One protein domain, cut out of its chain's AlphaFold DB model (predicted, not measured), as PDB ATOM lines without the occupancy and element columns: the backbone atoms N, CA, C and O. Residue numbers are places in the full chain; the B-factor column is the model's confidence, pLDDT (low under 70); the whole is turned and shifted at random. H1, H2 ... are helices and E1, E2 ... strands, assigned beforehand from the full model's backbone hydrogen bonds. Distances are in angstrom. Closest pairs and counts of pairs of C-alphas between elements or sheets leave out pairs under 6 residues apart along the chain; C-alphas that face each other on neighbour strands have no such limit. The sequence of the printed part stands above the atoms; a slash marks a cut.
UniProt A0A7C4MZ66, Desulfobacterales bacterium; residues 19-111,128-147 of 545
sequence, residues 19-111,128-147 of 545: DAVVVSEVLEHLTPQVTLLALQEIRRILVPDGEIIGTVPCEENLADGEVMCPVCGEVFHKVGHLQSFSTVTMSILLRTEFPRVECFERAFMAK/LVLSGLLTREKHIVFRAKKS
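This is residues 19 to 111 and 128 to 147 of the 545 residues of a protein of Desulfobacterales bacterium (UniProt A0A7C4MZ66). What shape would one see first? A twisted sheet of four strands, E1, E2, E6 and E5, is covered on one face by helices H1 and H3, and its other face has no named helix. Beyond one end of the sheet a small hairpin of E3 and E4 reaches away, and residues 69 to 74 stick out. What is it built of? The printed part has 113 residues, with three named helices and six named strands in the order E1 H1 E2 H2 E3 E4 H3 E5 E6; its class is mixed, helices and strands, and the large sheet, in the order E1 E2 E6 E5, is mixed too. How compact is it? It is only just compact, close to loose, with a radius of gyration of the C-alphas of 15.9 A, and flat, spanning 46 by 43 by 21 A.

Where do the first elements run? E1, residues 19 to 24, begins at C-alpha 19 (13.082, -10.924, -16.043). H1, residues 32 to 45, is 20.3 A long, and E2, residues 46 to 57, is 24.2 A long and bends by 114 degrees at residue 49. What follows? H2 is residues 62 to 65, E3 residues 66 to 68, E4 residues 75 to 77 and H3 residues 87 to 97, 16.3 A long. E5, residues 100 to 108, is 24.8 A long, and E6, residues 137 to 145, is 26.4 A long and ends at C-alpha 145 (18.186, -9.814, -24.423).

How do the strands pair? E1 and E2 are parallel, with N 21 and O 51 2.9 A apart; E1, H1 and E2 form a strand-helix-strand unit, two parallel neighbour strands with a helix between, whose crossover is right-handed. E6 is antiparallel to E2, with N 52 and O 144 2.8 A apart, and to E5, with N 104 and O 141 2.9 A apart. In the hairpin E3 and E4, N 67 and O 76 are 2.8 A apart. Where are the helices? H1 and H3 are on the same face, two layers of helices and sheet: H1 over E1 and E2 at a height over the sheet of 11.4 A, H3 over E6 and E5 at 8.3 A. They touch, the closest C-alphas being those of Gln 40 and Glu 97, 6.4 A apart, while H2 is not on the sheet. What of their backbones? Every O i to N i+4 pair is within hydrogen-bond range in H1 and 6 of 7 in H3; H2 is too short for such a pair.

How far does it reach? The two C-alphas farthest apart, those of Pro 48 and Pro 70, are 48.8 A apart. Is anything missing? Residues 112 to 127 are not printed, and C-alphas 111 and 128 are 16.0 A apart across the cut; of the links printed whole, none is long. Where is confidence low? The model's pLDDT is under 70 at residues 69 to 70, 108 to 111 and 128 to 137.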
ATOM      1  N   ASP A  19      12.703 -12.127 -15.292       86.00
ATOM      2  CA  ASP A  19      13.082 -10.924 -16.043       86.00
ATOM      3  C   ASP A  19      14.577 -10.890 -16.361       86.00
ATOM      4  O   ASP A  19      14.979 -10.416 -17.423       86.00
ATOM      5  N   ALA A  20      15.400 -11.433 -15.461       91.25
ATOM      6  CA  ALA A  20      16.830 -11.553 -15.667       91.25
ATOM      7  C   ALA A  20      17.400 -12.857 -15.098       91.25
ATOM      8  O   ALA A  20      16.959 -13.336 -14.051       91.25
ATOM      9  N   VAL A  21      18.417 -13.399 -15.765       92.94
ATOM     10  CA  VAL A  21      19.227 -14.522 -15.280       92.94
ATOM     11  C   VAL A  21      20.676 -14.064 -15.183       92.94
ATOM     12  O   VAL A  21      21.241 -13.571 -16.159       92.94
ATOM     13  N   VAL A  22      21.275 -14.210 -13.999       91.75
ATOM     14  CA  VAL A  22      22.676 -13.845 -13.758       91.75
ATOM     15  C   VAL A  22      23.541 -15.098 -13.765       91.75
ATOM     16  O   VAL A  22      23.302 -16.011 -12.979       91.75
ATOM     17  N   VAL A  23      24.554 -15.125 -14.630       88.19
ATOM     18  CA  VAL A  23      25.485 -16.245 -14.800       88.19
ATOM     19  C   VAL A  23      26.908 -15.746 -14.567       88.19
ATOM     20  O   VAL A  23      27.505 -15.124 -15.438       88.19
ATOM     21  N   SER A  24      27.446 -15.965 -13.370       85.56
ATOM     22  CA  SER A  24      28.771 -15.468 -12.980       85.56
ATOM     23  C   SER A  24      29.728 -16.632 -12.801       85.56
ATOM     24  O   SER A  24      29.550 -17.382 -11.849       85.56
ATOM     25  N   GLU A  25      30.732 -16.731 -13.670       83.69
ATOM     26  CA  GLU A  25      31.778 -17.762 -13.620       83.69
ATOM     27  C   GLU A  25      31.197 -19.188 -13.621       83.69
ATOM     28  O   GLU A  25      31.274 -19.937 -12.650       83.69
ATOM     29  N   VAL A  26      30.481 -19.518 -14.699       85.81
ATOM     30  CA  VAL A  26      29.754 -20.794 -14.840       85.81
ATOM     31  C   VAL A  26      29.957 -21.378 -16.232       85.81
ATOM     32  O   VAL A  26      30.183 -22.577 -16.363       85.81
ATOM     33  N   LEU A  27      29.851 -20.559 -17.285       88.69
ATOM     34  CA  LEU A  27      29.819 -21.047 -18.668       88.69
ATOM     35  C   LEU A  27      31.146 -21.679 -19.108       88.69
ATOM     36  O   LEU A  27      31.140 -22.609 -19.908       88.69
ATOM     37  N   GLU A  28      32.266 -21.205 -18.569       90.00
ATOM     38  CA  GLU A  28      33.618 -21.718 -18.793       90.00
ATOM     39  C   GLU A  28      33.829 -23.129 -18.226       90.00
ATOM     40  O   GLU A  28      34.708 -23.844 -18.697       90.00
ATOM     41  N   HIS A  29      32.991 -23.565 -17.282       87.81
ATOM     42  CA  HIS A  29      33.033 -24.907 -16.695       87.81
ATOM     43  C   HIS A  29      32.196 -25.940 -17.462       87.81
ATOM     44  O   HIS A  29      32.143 -27.109 -17.082       87.81
ATOM     45  N   LEU A  30      31.496 -25.523 -18.517       88.38
ATOM     46  CA  LEU A  30      30.608 -26.383 -19.298       88.38
ATOM     47  C   LEU A  30      31.291 -26.811 -20.594       88.38
ATOM     48  O   LEU A  30      32.144 -26.099 -21.118       88.38
ATOM     49  N   THR A  31      30.899 -27.958 -21.145       87.56
ATOM     50  CA  THR A  31      31.286 -28.317 -22.516       87.56
ATOM     51  C   THR A  31      30.504 -27.461 -23.517       87.56
ATOM     52  O   THR A  31      29.379 -27.057 -23.211       87.56
ATOM     53  N   PRO A  32      31.015 -27.219 -24.741       82.69
ATOM     54  CA  PRO A  32      30.314 -26.408 -25.740       82.69
ATOM     55  C   PRO A  32      28.865 -26.850 -26.006       82.69
ATOM     56  O   PRO A  32      27.979 -26.014 -26.190       82.69
ATOM     57  N   GLN A  33      28.598 -28.161 -25.978       82.31
ATOM     58  CA  GLN A  33      27.257 -28.718 -26.156       82.31
ATOM     59  C   GLN A  33      26.331 -28.365 -24.984       82.31
ATOM     60  O   GLN A  33      25.197 -27.938 -25.202       82.31
ATOM     61  N   VAL A  34      26.814 -28.502 -23.744       85.25
ATOM     62  CA  VAL A  34      26.037 -28.172 -22.539       85.25
ATOM     63  C   VAL A  34      25.815 -26.665 -22.436       85.25
ATOM     64  O   VAL A  34      24.725 -26.240 -22.064       85.25
ATOM     65  N   THR A  35      26.787 -25.843 -22.842       87.88
ATOM     66  CA  THR A  35      26.643 -24.383 -22.886       87.88
ATOM     67  C   THR A  35      25.483 -23.947 -23.783       87.88
ATOM     68  O   THR A  35      24.713 -23.071 -23.395       87.88
ATOM     69  N   LEU A  36      25.306 -24.564 -24.957       85.94
ATOM     70  CA  LEU A  36      24.183 -24.246 -25.850       85.94
ATOM     71  C   LEU A  36      22.829 -24.634 -25.238       85.94
ATOM     72  O   LEU A  36      21.904 -23.822 -25.243       85.94
ATOM     73  N   LEU A  37      22.725 -25.833 -24.658       85.62
ATOM     74  CA  LEU A  37      21.504 -26.289 -23.980       85.62
ATOM     75  C   LEU A  37      21.161 -25.404 -22.773       85.62
ATOM     76  O   LEU A  37      20.011 -25.011 -22.591       85.62
ATOM     77  N   ALA A  38      22.168 -25.017 -21.992       89.44
ATOM     78  CA  ALA A  38      22.022 -24.076 -20.891       89.44
ATOM     79  C   ALA A  38      21.478 -22.721 -21.366       89.44
ATOM     80  O   ALA A  38      20.558 -22.177 -20.759       89.44
ATOM     81  N   LEU A  39      21.993 -22.171 -22.472       91.31
ATOM     82  CA  LEU A  39      21.491 -20.910 -23.028       91.31
ATOM     83  C   LEU A  39      20.051 -21.032 -23.547       91.31
ATOM     84  O   LEU A  39      19.268 -20.098 -23.360       91.31
ATOM     85  N   GLN A  40      19.673 -22.174 -24.126       89.62
ATOM     86  CA  GLN A  40      18.293 -22.465 -24.536       89.62
ATOM     87  C   GLN A  40      17.342 -22.521 -23.342       89.62
ATOM     88  O   GLN A  40      16.266 -21.917 -23.378       89.62
ATOM     89  N   GLU A  41      17.752 -23.174 -22.259       92.50
ATOM     90  CA  GLU A  41      16.966 -23.250 -21.031       92.50
ATOM     91  C   GLU A  41      16.857 -21.902 -20.326       92.50
ATOM     92  O   GLU A  41      15.762 -21.501 -19.923       92.50
ATOM     93  N   ILE A  42      17.947 -21.135 -20.268       93.06
ATOM     94  CA  ILE A  42      17.930 -19.754 -19.778       93.06
ATOM     95  C   ILE A  42      16.973 -18.913 -20.631       93.06
ATOM     96  O   ILE A  42      16.095 -18.227 -20.103       93.06
ATOM     97  N   ARG A  43      17.054 -19.018 -21.962       90.25
ATOM     98  CA  ARG A  43      16.110 -18.360 -22.869       90.25
ATOM     99  C   ARG A  43      14.680 -18.825 -22.594       90.25
ATOM    100  O   ARG A  43      13.786 -17.982 -22.602       90.25
ATOM    101  N   ARG A  44      14.414 -20.110 -22.346       92.31
ATOM    102  CA  ARG A  44      13.069 -20.648 -22.051       92.31
ATOM    103  C   ARG A  44      12.472 -20.007 -20.800       92.31
ATOM    104  O   ARG A  44      11.320 -19.559 -20.843       92.31
ATOM    105  N   ILE A  45      13.239 -19.934 -19.714       91.69
ATOM    106  CA  ILE A  45      12.771 -19.395 -18.430       91.69
ATOM    107  C   ILE A  45      12.704 -17.864 -18.411       91.69
ATOM    108  O   ILE A  45      11.972 -17.319 -17.591       91.69
ATOM    109  N   LEU A  46      13.388 -17.168 -19.321       91.44
ATOM    110  CA  LEU A  46      13.284 -15.714 -19.445       91.44
ATOM    111  C   LEU A  46      11.926 -15.273 -20.022       91.44
ATOM    112  O   LEU A  46      11.397 -15.873 -20.967       91.44
ATOM    113  N   VAL A  47      11.349 -14.200 -19.481       86.19
ATOM    114  CA  VAL A  47      10.179 -13.507 -20.060       86.19
ATOM    115  C   VAL A  47      10.532 -12.867 -21.416       86.19
ATOM    116  O   VAL A  47      11.713 -12.723 -21.742       86.19
ATOM    117  N   PRO A  48       9.552 -12.498 -22.267       84.06
ATOM    118  CA  PRO A  48       9.829 -11.671 -23.446       84.06
ATOM    119  C   PRO A  48      10.530 -10.358 -23.047       84.06
ATOM    120  O   PRO A  48      10.109  -9.727 -22.088       84.06
ATOM    121  N   ASP A  49      11.579  -9.960 -23.771       84.56
ATOM    122  CA  ASP A  49      12.496  -8.850 -23.415       84.56
ATOM    123  C   ASP A  49      13.335  -9.046 -22.133       84.56
ATOM    124  O   ASP A  49      14.090  -8.151 -21.749       84.56
ATOM    125  N   GLY A  50      13.279 -10.233 -21.517       88.56
ATOM    126  CA  GLY A  50      14.148 -10.606 -20.401       88.56
ATOM    127  C   GLY A  50      15.618 -10.741 -20.810       88.56
ATOM    128  O   GLY A  50      15.930 -10.984 -21.983       88.56
ATOM    129  N   GLU A  51      16.529 -10.587 -19.849       93.50
ATOM    130  CA  GLU A  51      17.969 -10.500 -20.107       93.50
ATOM    131  C   GLU A  51      18.819 -11.536 -19.365       93.50
ATOM    132  O   GLU A  51      18.575 -11.882 -18.216       93.50
ATOM    133  N   ILE A  52      19.867 -12.024 -20.016       94.56
ATOM    134  CA  ILE A  52      20.956 -12.747 -19.363       94.56
ATOM    135  C   ILE A  52      22.110 -11.769 -19.140       94.56
ATOM    136  O   ILE A  52      22.490 -11.030 -20.050       94.56
ATOM    137  N   ILE A  53      22.658 -11.748 -17.928       93.81
ATOM    138  CA  ILE A  53      23.839 -10.960 -17.568       93.81
ATOM    139  C   ILE A  53      24.870 -11.914 -16.998       93.81
ATOM    140  O   ILE A  53      24.535 -12.748 -16.162       93.81
ATOM    141  N   GLY A  54      26.129 -11.780 -17.384       92.06
ATOM    142  CA  GLY A  54      27.135 -12.651 -16.815       92.06
ATOM    143  C   GLY A  54      28.564 -12.210 -16.996       92.06
ATOM    144  O   GLY A  54      28.851 -11.172 -17.601       92.06
ATOM    145  N   THR A  55      29.446 -13.015 -16.419       90.94
ATOM    146  CA  THR A  55      30.892 -12.843 -16.505       90.94
ATOM    147  C   THR A  55      31.586 -14.167 -16.773       90.94
ATOM    148  O   THR A  55      31.204 -15.177 -16.186       90.94
ATOM    149  N   VAL A  56      32.623 -14.132 -17.611       88.50
ATOM    150  CA  VAL A  56      33.581 -15.233 -17.829       88.50
ATOM    151  C   VAL A  56      35.008 -14.673 -17.885       88.50
ATOM    152  O   VAL A  56      35.167 -13.501 -18.245       88.50
ATOM    153  N   PRO A  57      36.049 -15.452 -17.559       87.56
ATOM    154  CA  PRO A  57      37.438 -15.098 -17.842       87.56
ATOM    155  C   PRO A  57      37.637 -14.719 -19.317       87.56
ATOM    156  O   PRO A  57      37.051 -15.327 -20.215       87.56
ATOM    157  N   CYS A  58      38.426 -13.674 -19.573       85.69
ATOM    158  CA  CYS A  58      38.715 -13.191 -20.921       85.69
ATOM    159  C   CYS A  58      40.038 -13.771 -21.416       85.69
ATOM    160  O   CYS A  58      41.081 -13.466 -20.842       85.69
ATOM    161  N   GLU A  59      39.983 -14.526 -22.512       83.56
ATOM    162  CA  GLU A  59      41.138 -15.095 -23.220       83.56
ATOM    163  C   GLU A  59      42.107 -15.828 -22.284       83.56
ATOM    164  O   GLU A  59      43.326 -15.716 -22.391       83.56
ATOM    165  N   GLU A  60      41.549 -16.583 -21.340       82.88
ATOM    166  CA  GLU A  60      42.333 -17.419 -20.445       82.88
ATOM    167  C   GLU A  60      43.058 -18.509 -21.237       82.88
ATOM    168  O   GLU A  60      42.467 -19.181 -22.091       82.88
ATOM    169  N   ASN A  61      44.339 -18.694 -20.939       81.94
ATOM    170  CA  ASN A  61      45.116 -19.805 -21.456       81.94
ATOM    171  C   ASN A  61      44.889 -21.032 -20.569       81.94
ATOM    172  O   ASN A  61      45.437 -21.123 -19.472       81.94
ATOM    173  N   LEU A  62      44.096 -21.985 -21.057       81.00
ATOM    174  CA  LEU A  62      43.744 -23.189 -20.299       81.00
ATOM    175  C   LEU A  62      44.978 -24.028 -19.922       81.00
ATOM    176  O   LEU A  62      44.979 -24.662 -18.872       81.00
ATOM    177  N   ALA A  63      46.064 -23.977 -20.700       78.94
ATOM    178  CA  ALA A  63      47.289 -24.707 -20.370       78.94
ATOM    179  C   ALA A  63      47.954 -24.208 -19.069       78.94
ATOM    180  O   ALA A  63      48.571 -24.991 -18.349       78.94
ATOM    181  N   ASP A  64      47.783 -22.927 -18.707       77.38
ATOM    182  CA  ASP A  64      48.412 -22.326 -17.515       77.38
ATOM    183  C   ASP A  64      47.769 -22.796 -16.193       77.38
ATOM    184  O   ASP A  64      48.281 -22.535 -15.094       77.38
ATOM    185  N   GLY A  65      46.624 -23.477 -16.271       70.44
ATOM    186  CA  GLY A  65      45.912 -24.034 -15.128       70.44
ATOM    187  C   GLY A  65      45.842 -25.555 -15.107       70.44
ATOM    188  O   GLY A  65      45.212 -26.081 -14.193       70.44
ATOM    189  N   GLU A  66      46.454 -26.262 -16.056       82.44
ATOM    190  CA  GLU A  66      46.418 -27.725 -16.101       82.44
ATOM    191  C   GLU A  66      47.132 -28.357 -14.900       82.44
ATOM    192  O   GLU A  66      48.259 -28.017 -14.539       82.44
ATOM    193  N   VAL A  67      46.453 -29.311 -14.274       78.94
ATOM    194  CA  VAL A  67      46.981 -30.161 -13.212       78.94
ATOM    195  C   VAL A  67      46.655 -31.612 -13.536       78.94
ATOM    196  O   VAL A  67      45.621 -31.922 -14.122       78.94
ATOM    197  N   MET A  68      47.552 -32.516 -13.155       83.25
ATOM    198  CA  MET A  68      47.377 -33.950 -13.363       83.25
ATOM    199  C   MET A  68      46.909 -34.604 -12.067       83.25
ATOM    200  O   MET A  68      47.518 -34.408 -11.012       83.25
ATOM    201  N   CYS A  69      45.848 -35.406 -12.139       68.00
ATOM    202  CA  CYS A  69      45.420 -36.236 -11.024       68.00
ATOM    203  C   CYS A  69      46.527 -37.248 -10.686       68.00
ATOM    204  O   CYS A  69      46.838 -38.095 -11.527       68.00
ATOM    205  N   PRO A  70      47.076 -37.259  -9.459       68.25
ATOM    206  CA  PRO A  70      48.123 -38.210  -9.089       68.25
ATOM    207  C   PRO A  70      47.609 -39.654  -8.957       68.25
ATOM    208  O   PRO A  70      48.409 -40.567  -8.786       68.25
ATOM    209  N   VAL A  71      46.286 -39.866  -9.006       71.06
ATOM    210  CA  VAL A  71      45.646 -41.180  -8.830       71.06
ATOM    211  C   VAL A  71      45.306 -41.837 -10.169       71.06
ATOM    212  O   VAL A  71      45.615 -43.007 -10.360       71.06
ATOM    213  N   CYS A  72      44.676 -41.109 -11.097       83.88
ATOM    214  CA  CYS A  72      44.240 -41.661 -12.388       83.88
ATOM    215  C   CYS A  72      45.030 -41.142 -13.600       83.88
ATOM    216  O   CYS A  72      44.822 -41.642 -14.701       83.88
ATOM    217  N   GLY A  73      45.921 -40.158 -13.428       80.75
ATOM    218  CA  GLY A  73      46.703 -39.566 -14.520       80.75
ATOM    219  C   GLY A  73      45.921 -38.615 -15.434       80.75
ATOM    220  O   GLY A  73      46.480 -38.113 -16.404       80.75
ATOM    221  N   GLU A  74      44.646 -38.349 -15.143       82.50
ATOM    222  CA  GLU A  74      43.814 -37.428 -15.920       82.50
ATOM    223  C   GLU A  74      44.293 -35.978 -15.745       82.50
ATOM    224  O   GLU A  74      44.530 -35.533 -14.618       82.50
ATOM    225  N   VAL A  75      44.452 -35.251 -16.853       79.81
ATOM    226  CA  VAL A  75      44.843 -33.834 -16.862       79.81
ATOM    227  C   VAL A  75      43.590 -32.976 -16.981       79.81
ATOM    228  O   VAL A  75      42.778 -33.183 -17.879       79.81
ATOM    229  N   PHE A  76      43.428 -32.016 -16.075       80.44
ATOM    230  CA  PHE A  76      42.284 -31.108 -16.048       80.44
ATOM    231  C   PHE A  76      42.691 -29.731 -15.519       80.44
ATOM    232  O   PHE A  76      43.698 -29.579 -14.831       80.44
ATOM    233  N   HIS A  77      41.904 -28.702 -15.821       83.12
ATOM    234  CA  HIS A  77      42.155 -27.358 -15.308       83.12
ATOM    235  C   HIS A  77      41.906 -27.294 -13.791       83.12
ATOM    236  O   HIS A  77      40.864 -27.740 -13.318       83.12
ATOM    237  N   LYS A  78      42.799 -26.675 -13.014       78.44
ATOM    238  CA  LYS A  78      42.772 -26.593 -11.535       78.44
ATOM    239  C   LYS A  78      41.481 -26.032 -10.930       78.44
ATOM    240  O   LYS A  78      41.156 -26.338  -9.788       78.44
ATOM    241  N   VAL A  79      40.766 -25.195 -11.682       75.69
ATOM    242  CA  VAL A  79      39.449 -24.645 -11.308       75.69
ATOM    243  C   VAL A  79      38.312 -25.211 -12.163       75.69
ATOM    244  O   VAL A  79      37.169 -24.819 -11.997       75.69
ATOM    245  N   GLY A  80      38.595 -26.168 -13.048       79.31
ATOM    246  CA  GLY A  80      37.594 -26.867 -13.851       79.31
ATOM    247  C   GLY A  80      37.081 -26.081 -15.058       79.31
ATOM    248  O   GLY A  80      35.930 -26.270 -15.432       79.31
ATOM    249  N   HIS A  81      37.882 -25.182 -15.639       86.56
ATOM    250  CA  HIS A  81      37.548 -24.535 -16.912       86.56
ATOM    251  C   HIS A  81      37.799 -25.506 -18.066       86.56
ATOM    252  O   HIS A  81      38.844 -26.151 -18.131       86.56
ATOM    253  N   LEU A  82      36.828 -25.613 -18.965       84.81
ATOM    254  CA  LEU A  82      36.845 -26.503 -20.126       84.81
ATOM    255  C   LEU A  82      36.958 -25.734 -21.445       84.81
ATOM    256  O   LEU A  82      37.246 -26.324 -22.484       84.81
ATOM    257  N   GLN A  83      36.709 -24.424 -21.423       89.38
ATOM    258  CA  GLN A  83      36.758 -23.557 -22.594       89.38
ATOM    259  C   GLN A  83      37.122 -22.124 -22.197       89.38
ATOM    260  O   GLN A  83      36.875 -21.698 -21.072       89.38
ATOM    261  N   SER A  84      37.688 -21.386 -23.148       85.94
ATOM    262  CA  SER A  84      38.073 -19.983 -22.995       85.94
ATOM    263  C   SER A  84      37.303 -19.119 -23.984       85.94
ATOM    264  O   SER A  84      36.978 -19.559 -25.091       85.94
ATOM    265  N   PHE A  85      37.004 -17.884 -23.588       88.06
ATOM    266  CA  PHE A  85      36.194 -16.963 -24.371       88.06
ATOM    267  C   PHE A  85      36.932 -15.655 -24.633       88.06
ATOM    268  O   PHE A  85      37.554 -15.075 -23.751       88.06
ATOM    269  N   SER A  86      36.768 -15.139 -25.843       87.81
ATOM    270  CA  SER A  86      37.032 -13.751 -26.223       87.81
ATOM    271  C   SER A  86      35.711 -12.984 -26.327       87.81
ATOM    272  O   SER A  86      34.635 -13.578 -26.447       87.81
ATOM    273  N   THR A  87      35.754 -11.650 -26.311       82.75
ATOM    274  CA  THR A  87      34.539 -10.822 -26.479       82.75
ATOM    275  C   THR A  87      33.774 -11.171 -27.759       82.75
ATOM    276  O   THR A  87      32.540 -11.175 -27.769       82.75
ATOM    277  N   VAL A  88      34.503 -11.534 -28.819       78.69
ATOM    278  CA  VAL A  88      33.961 -11.960 -30.114       78.69
ATOM    279  C   VAL A  88      33.285 -13.326 -30.014       78.69
ATOM    280  O   VAL A  88      32.120 -13.453 -30.388       78.69
ATOM    281  N   THR A  89      33.974 -14.340 -29.485       84.69
ATOM    282  CA  THR A  89      33.426 -15.708 -29.388       84.69
ATOM    283  C   THR A  89      32.243 -15.776 -28.423       84.69
ATOM    284  O   THR A  89      31.241 -16.412 -28.746       84.69
ATOM    285  N   MET A  90      32.278 -15.026 -27.316       89.69
ATOM    286  CA  MET A  90      31.141 -14.888 -26.400       89.69
ATOM    287  C   MET A  90      29.943 -14.196 -27.067       89.69
ATOM    288  O   MET A  90      28.802 -14.629 -26.916       89.69
ATOM    289  N   SER A  91      30.186 -13.141 -27.853       83.81
ATOM    290  CA  SER A  91      29.126 -12.456 -28.607       83.81
ATOM    291  C   SER A  91      28.464 -13.382 -29.631       83.81
ATOM    292  O   SER A  91      27.238 -13.406 -29.728       83.81
ATOM    293  N   ILE A  92      29.251 -14.180 -30.363       77.00
ATOM    294  CA  ILE A  92      28.738 -15.176 -31.320       77.00
ATOM    295  C   ILE A  92      27.903 -16.236 -30.595       77.00
ATOM    296  O   ILE A  92      26.776 -16.504 -31.009       77.00
ATOM    297  N   LEU A  93      28.426 -16.788 -29.498       86.81
ATOM    298  CA  LEU A  93      27.747 -17.803 -28.698       86.81
ATOM    299  C   LEU A  93      26.390 -17.300 -28.191       86.81
ATOM    300  O   LEU A  93      25.378 -17.953 -28.416       86.81
ATOM    301  N   LEU A  94      26.332 -16.118 -27.576       88.44
ATOM    302  CA  LEU A  94      25.071 -15.552 -27.083       88.44
ATOM    303  C   LEU A  94      24.095 -15.222 -28.220       88.44
ATOM    304  O   LEU A  94      22.887 -15.332 -28.031       88.44
ATOM    305  N   ARG A  95      24.584 -14.860 -29.413       87.00
ATOM    306  CA  ARG A  95      23.730 -14.553 -30.575       87.00
ATOM    307  C   ARG A  95      22.986 -15.756 -31.143       87.00
ATOM    308  O   ARG A  95      22.001 -15.547 -31.848       87.00
ATOM    309  N   THR A  96      23.402 -16.979 -30.810       80.19
ATOM    310  CA  THR A  96      22.645 -18.197 -31.150       80.19
ATOM    311  C   THR A  96      21.243 -18.168 -30.533       80.19
ATOM    312  O   THR A  96      20.261 -18.469 -31.207       80.19
ATOM    313  N   GLU A  97      21.139 -17.685 -29.292       85.75
ATOM    314  CA  GLU A  97      19.905 -17.688 -28.507       85.75
ATOM    315  C   GLU A  97      19.393 -16.283 -28.157       85.75
ATOM    316  O   GLU A  97      18.297 -16.146 -27.615       85.75
ATOM    317  N   PHE A  98      20.104 -15.201 -28.474       88.19
ATOM    318  CA  PHE A  98      19.683 -13.843 -28.123       88.19
ATOM    319  C   PHE A  98      19.971 -12.842 -29.254       88.19
ATOM    320  O   PHE A  98      21.120 -12.643 -29.633       88.19
ATOM    321  N   PRO A  99      18.961 -12.138 -29.799       76.81
ATOM    322  CA  PRO A  99      19.165 -11.220 -30.927       76.81
ATOM    323  C   PRO A  99      19.968  -9.956 -30.582       76.81
ATOM    324  O   PRO A  99      20.557  -9.337 -31.470       76.81
ATOM    325  N   ARG A 100      19.974  -9.532 -29.313       84.38
ATOM    326  CA  ARG A 100      20.701  -8.345 -28.841       84.38
ATOM    327  C   ARG A 100      21.729  -8.782 -27.814       84.38
ATOM    328  O   ARG A 100      21.334  -9.306 -26.779       84.38
ATOM    329  N   VAL A 101      23.006  -8.559 -28.108       89.50
ATOM    330  CA  VAL A 101      24.138  -8.970 -27.271       89.50
ATOM    331  C   VAL A 101      25.147  -7.833 -27.185       89.50
ATOM    332  O   VAL A 101      25.549  -7.286 -28.214       89.50
ATOM    333  N   GLU A 102      25.566  -7.526 -25.964       88.19
ATOM    334  CA  GLU A 102      26.640  -6.605 -25.612       88.19
ATOM    335  C   GLU A 102      27.693  -7.379 -24.811       88.19
ATOM    336  O   GLU A 102      27.366  -7.986 -23.794       88.19
ATOM    337  N   CYS A 103      28.951  -7.351 -25.252       87.12
ATOM    338  CA  CYS A 103      30.087  -7.947 -24.546       87.12
ATOM    339  C   CYS A 103      31.211  -6.913 -24.463       87.12
ATOM    340  O   CYS A 103      31.544  -6.299 -25.476       87.12
ATOM    341  N   PHE A 104      31.810  -6.728 -23.288       81.38
ATOM    342  CA  PHE A 104      32.964  -5.845 -23.108       81.38
ATOM    343  C   PHE A 104      33.923  -6.385 -22.045       81.38
ATOM    344  O   PHE A 104      33.518  -7.085 -21.119       81.38
ATOM    345  N   GLU A 105      35.207  -6.054 -22.169       85.19
ATOM    346  CA  GLU A 105      36.230  -6.447 -21.197       85.19
ATOM    347  C   GLU A 105      36.180  -5.569 -19.946       85.19
ATOM    348  O   GLU A 105      36.025  -4.346 -20.009       85.19
ATOM    349  N   ARG A 106      36.374  -6.192 -18.785       81.06
ATOM    350  CA  ARG A 106      36.530  -5.511 -17.507       81.06
ATOM    351  C   ARG A 106      37.539  -6.247 -16.638       81.06
ATOM    352  O   ARG A 106      37.450  -7.451 -16.441       81.06
ATOM    353  N   ALA A 107      38.493  -5.505 -16.086       71.56
ATOM    354  CA  ALA A 107      39.465  -6.044 -15.145       71.56
ATOM    355  C   ALA A 107      38.873  -6.099 -13.727       71.56
ATOM    356  O   ALA A 107      38.393  -5.075 -13.225       71.56
ATOM    357  N   PHE A 108      38.940  -7.261 -13.081       61.16
ATOM    358  CA  PHE A 108      38.539  -7.448 -11.684       61.16
ATOM    359  C   PHE A 108      39.780  -7.663 -10.800       61.16
ATOM    360  O   PHE A 108      40.864  -7.987 -11.282       61.16
ATOM    361  N   MET A 109      39.666  -7.393  -9.494       50.19
ATOM    362  CA  MET A 109      40.746  -7.698  -8.549       50.19
ATOM    363  C   MET A 109      40.676  -9.185  -8.191       50.19
ATOM    364  O   MET A 109      39.649  -9.619  -7.670       50.19
ATOM    365  N   ALA A 110      41.753  -9.935  -8.438       47.97
ATOM    366  CA  ALA A 110      41.827 -11.357  -8.115       47.97
ATOM    367  C   ALA A 110      41.524 -11.601  -6.623       47.97
ATOM    368  O   ALA A 110      42.158 -11.016  -5.733       47.97
ATOM    369  N   LYS A 111      40.550 -12.472  -6.334       41.78
ATOM    370  CA  LYS A 111      40.258 -12.948  -4.975       41.78
ATOM    371  C   LYS A 111      41.347 -13.936  -4.559       41.78
ATOM    372  O   LYS A 111      41.245 -15.122  -4.835       41.78
ATOM    373  N   LEU A 128      51.776  -1.820  -5.420       51.09
ATOM    374  CA  LEU A 128      52.368  -2.536  -6.559       51.09
ATOM    375  C   LEU A 128      51.385  -2.735  -7.733       51.09
ATOM    376  O   LEU A 128      51.786  -2.701  -8.895       51.09
ATOM    377  N   VAL A 129      50.086  -2.885  -7.451       45.38
ATOM    378  CA  VAL A 129      49.016  -2.927  -8.468       45.38
ATOM    379  C   VAL A 129      48.761  -1.540  -9.069       45.38
ATOM    380  O   VAL A 129      48.523  -1.425 -10.270       45.38
ATOM    381  N   LEU A 130      48.831  -0.471  -8.266       50.03
ATOM    382  CA  LEU A 130      48.741   0.913  -8.756       50.03
ATOM    383  C   LEU A 130      49.961   1.321  -9.595       50.03
ATOM    384  O   LEU A 130      49.816   2.140 -10.497       50.03
ATOM    385  N   SER A 131      51.134   0.734  -9.336       44.59
ATOM    386  CA  SER A 131      52.359   0.969 -10.109       44.59
ATOM    387  C   SER A 131      52.498   0.078 -11.353       44.59
ATOM    388  O   SER A 131      53.543   0.114 -11.993       44.59
ATOM    389  N   GLY A 132      51.488  -0.737 -11.690       40.88
ATOM    390  CA  GLY A 132      51.483  -1.573 -12.901       40.88
ATOM    391  C   GLY A 132      52.399  -2.804 -12.859       40.88
ATOM    392  O   GLY A 132      52.635  -3.411 -13.896       40.88
ATOM    393  N   LEU A 133      52.904  -3.186 -11.680       40.34
ATOM    394  CA  LEU A 133      53.832  -4.314 -11.499       40.34
ATOM    395  C   LEU A 133      53.129  -5.670 -11.283       40.34
ATOM    396  O   LEU A 133      53.793  -6.701 -11.273       40.34
ATOM    397  N   LEU A 134      51.801  -5.686 -11.111       42.53
ATOM    398  CA  LEU A 134      50.977  -6.891 -10.932       42.53
ATOM    399  C   LEU A 134      49.811  -6.888 -11.932       42.53
ATOM    400  O   LEU A 134      49.101  -5.887 -12.061       42.53
ATOM    401  N   THR A 135      49.614  -8.005 -12.632       46.38
ATOM    402  CA  THR A 135      48.580  -8.182 -13.661       46.38
ATOM    403  C   THR A 135      47.175  -8.213 -13.048       46.38
ATOM    404  O   THR A 135      46.955  -8.761 -11.969       46.38
ATOM    405  N   ARG A 136      46.202  -7.591 -13.731       55.09
ATOM    406  CA  ARG A 136      44.773  -7.702 -13.402       55.09
ATOM    407  C   ARG A 136      44.160  -8.800 -14.267       55.09
ATOM    408  O   ARG A 136      44.338  -8.756 -15.482       55.09
ATOM    409  N   GLU A 137      43.421  -9.726 -13.667       64.50
ATOM    410  CA  GLU A 137      42.645 -10.719 -14.417       64.50
ATOM    411  C   GLU A 137      41.525 -10.001 -15.181       64.50
ATOM    412  O   GLU A 137      40.732  -9.229 -14.622       64.50
ATOM    413  N   LYS A 138      41.524 -10.179 -16.502       78.69
ATOM    414  CA  LYS A 138      40.511  -9.620 -17.391       78.69
ATOM    415  C   LYS A 138      39.348 -10.599 -17.477       78.69
ATOM    416  O   LYS A 138      39.553 -11.776 -17.740       78.69
ATOM    417  N   HIS A 139      38.132 -10.096 -17.326       86.50
ATOM    418  CA  HIS A 139      36.913 -10.855 -17.574       86.50
ATOM    419  C   HIS A 139      36.094 -10.174 -18.662       86.50
ATOM    420  O   HIS A 139      36.153  -8.956 -18.847       86.50
ATOM    421  N   ILE A 140      35.284 -10.955 -19.359       86.38
ATOM    422  CA  ILE A 140      34.237 -10.461 -20.242       86.38
ATOM    423  C   ILE A 140      32.993 -10.273 -19.392       86.38
ATOM    424  O   ILE A 140      32.545 -11.208 -18.736       86.38
ATOM    425  N   VAL A 141      32.416  -9.078 -19.429       88.56
ATOM    426  CA  VAL A 141      31.059  -8.825 -18.951       88.56
ATOM    427  C   VAL A 141      30.146  -8.858 -20.163       88.56
ATOM    428  O   VAL A 141      30.384  -8.139 -21.139       88.56
ATOM    429  N   PHE A 142      29.105  -9.679 -20.106       89.31
ATOM    430  CA  PHE A 142      28.129  -9.781 -21.180       89.31
ATOM    431  C   PHE A 142      26.710  -9.510 -20.690       89.31
ATOM    432  O   PHE A 142      26.346  -9.793 -19.547       89.31
ATOM    433  N   ARG A 143      25.901  -8.968 -21.596       91.50
ATOM    434  CA  ARG A 143      24.461  -8.790 -21.453       91.50
ATOM    435  C   ARG A 143      23.793  -9.179 -22.763       91.50
ATOM    436  O   ARG A 143      24.190  -8.697 -23.820       91.50
ATOM    437  N   ALA A 144      22.756 -10.006 -22.710       91.81
ATOM    438  CA  ALA A 144      21.979 -10.359 -23.890       91.81
ATOM    439  C   ALA A 144      20.471 -10.379 -23.614       91.81
ATOM    440  O   ALA A 144      20.050 -10.772 -22.533       91.81
ATOM    441  N   LYS A 145      19.648  -9.942 -24.577       89.31
ATOM    442  CA  LYS A 145      18.186  -9.814 -24.423       89.31
ATOM    443  C   LYS A 145      17.399 -10.747 -25.328       89.31
ATOM    444  O   LYS A 145      17.710 -10.884 -26.513       89.31
ATOM    445  N   LYS A 146      16.327 -11.329 -24.787       87.56
ATOM    446  CA  LYS A 146      15.367 -12.181 -25.501       87.56
ATOM    447  C   LYS A 146      14.400 -11.333 -26.335       87.56
ATOM    448  O   LYS A 146      13.862 -10.350 -25.848       87.56
ATOM    449  N   SER A 147      14.133 -11.716 -27.588       72.75
ATOM    450  CA  SER A 147      13.211 -10.957 -28.458       72.75
ATOM    451  C   SER A 147      11.783 -10.895 -27.885       72.75
ATOM    452  O   SER A 147      11.303 -11.915 -27.376       72.75
TER     453      SER A 147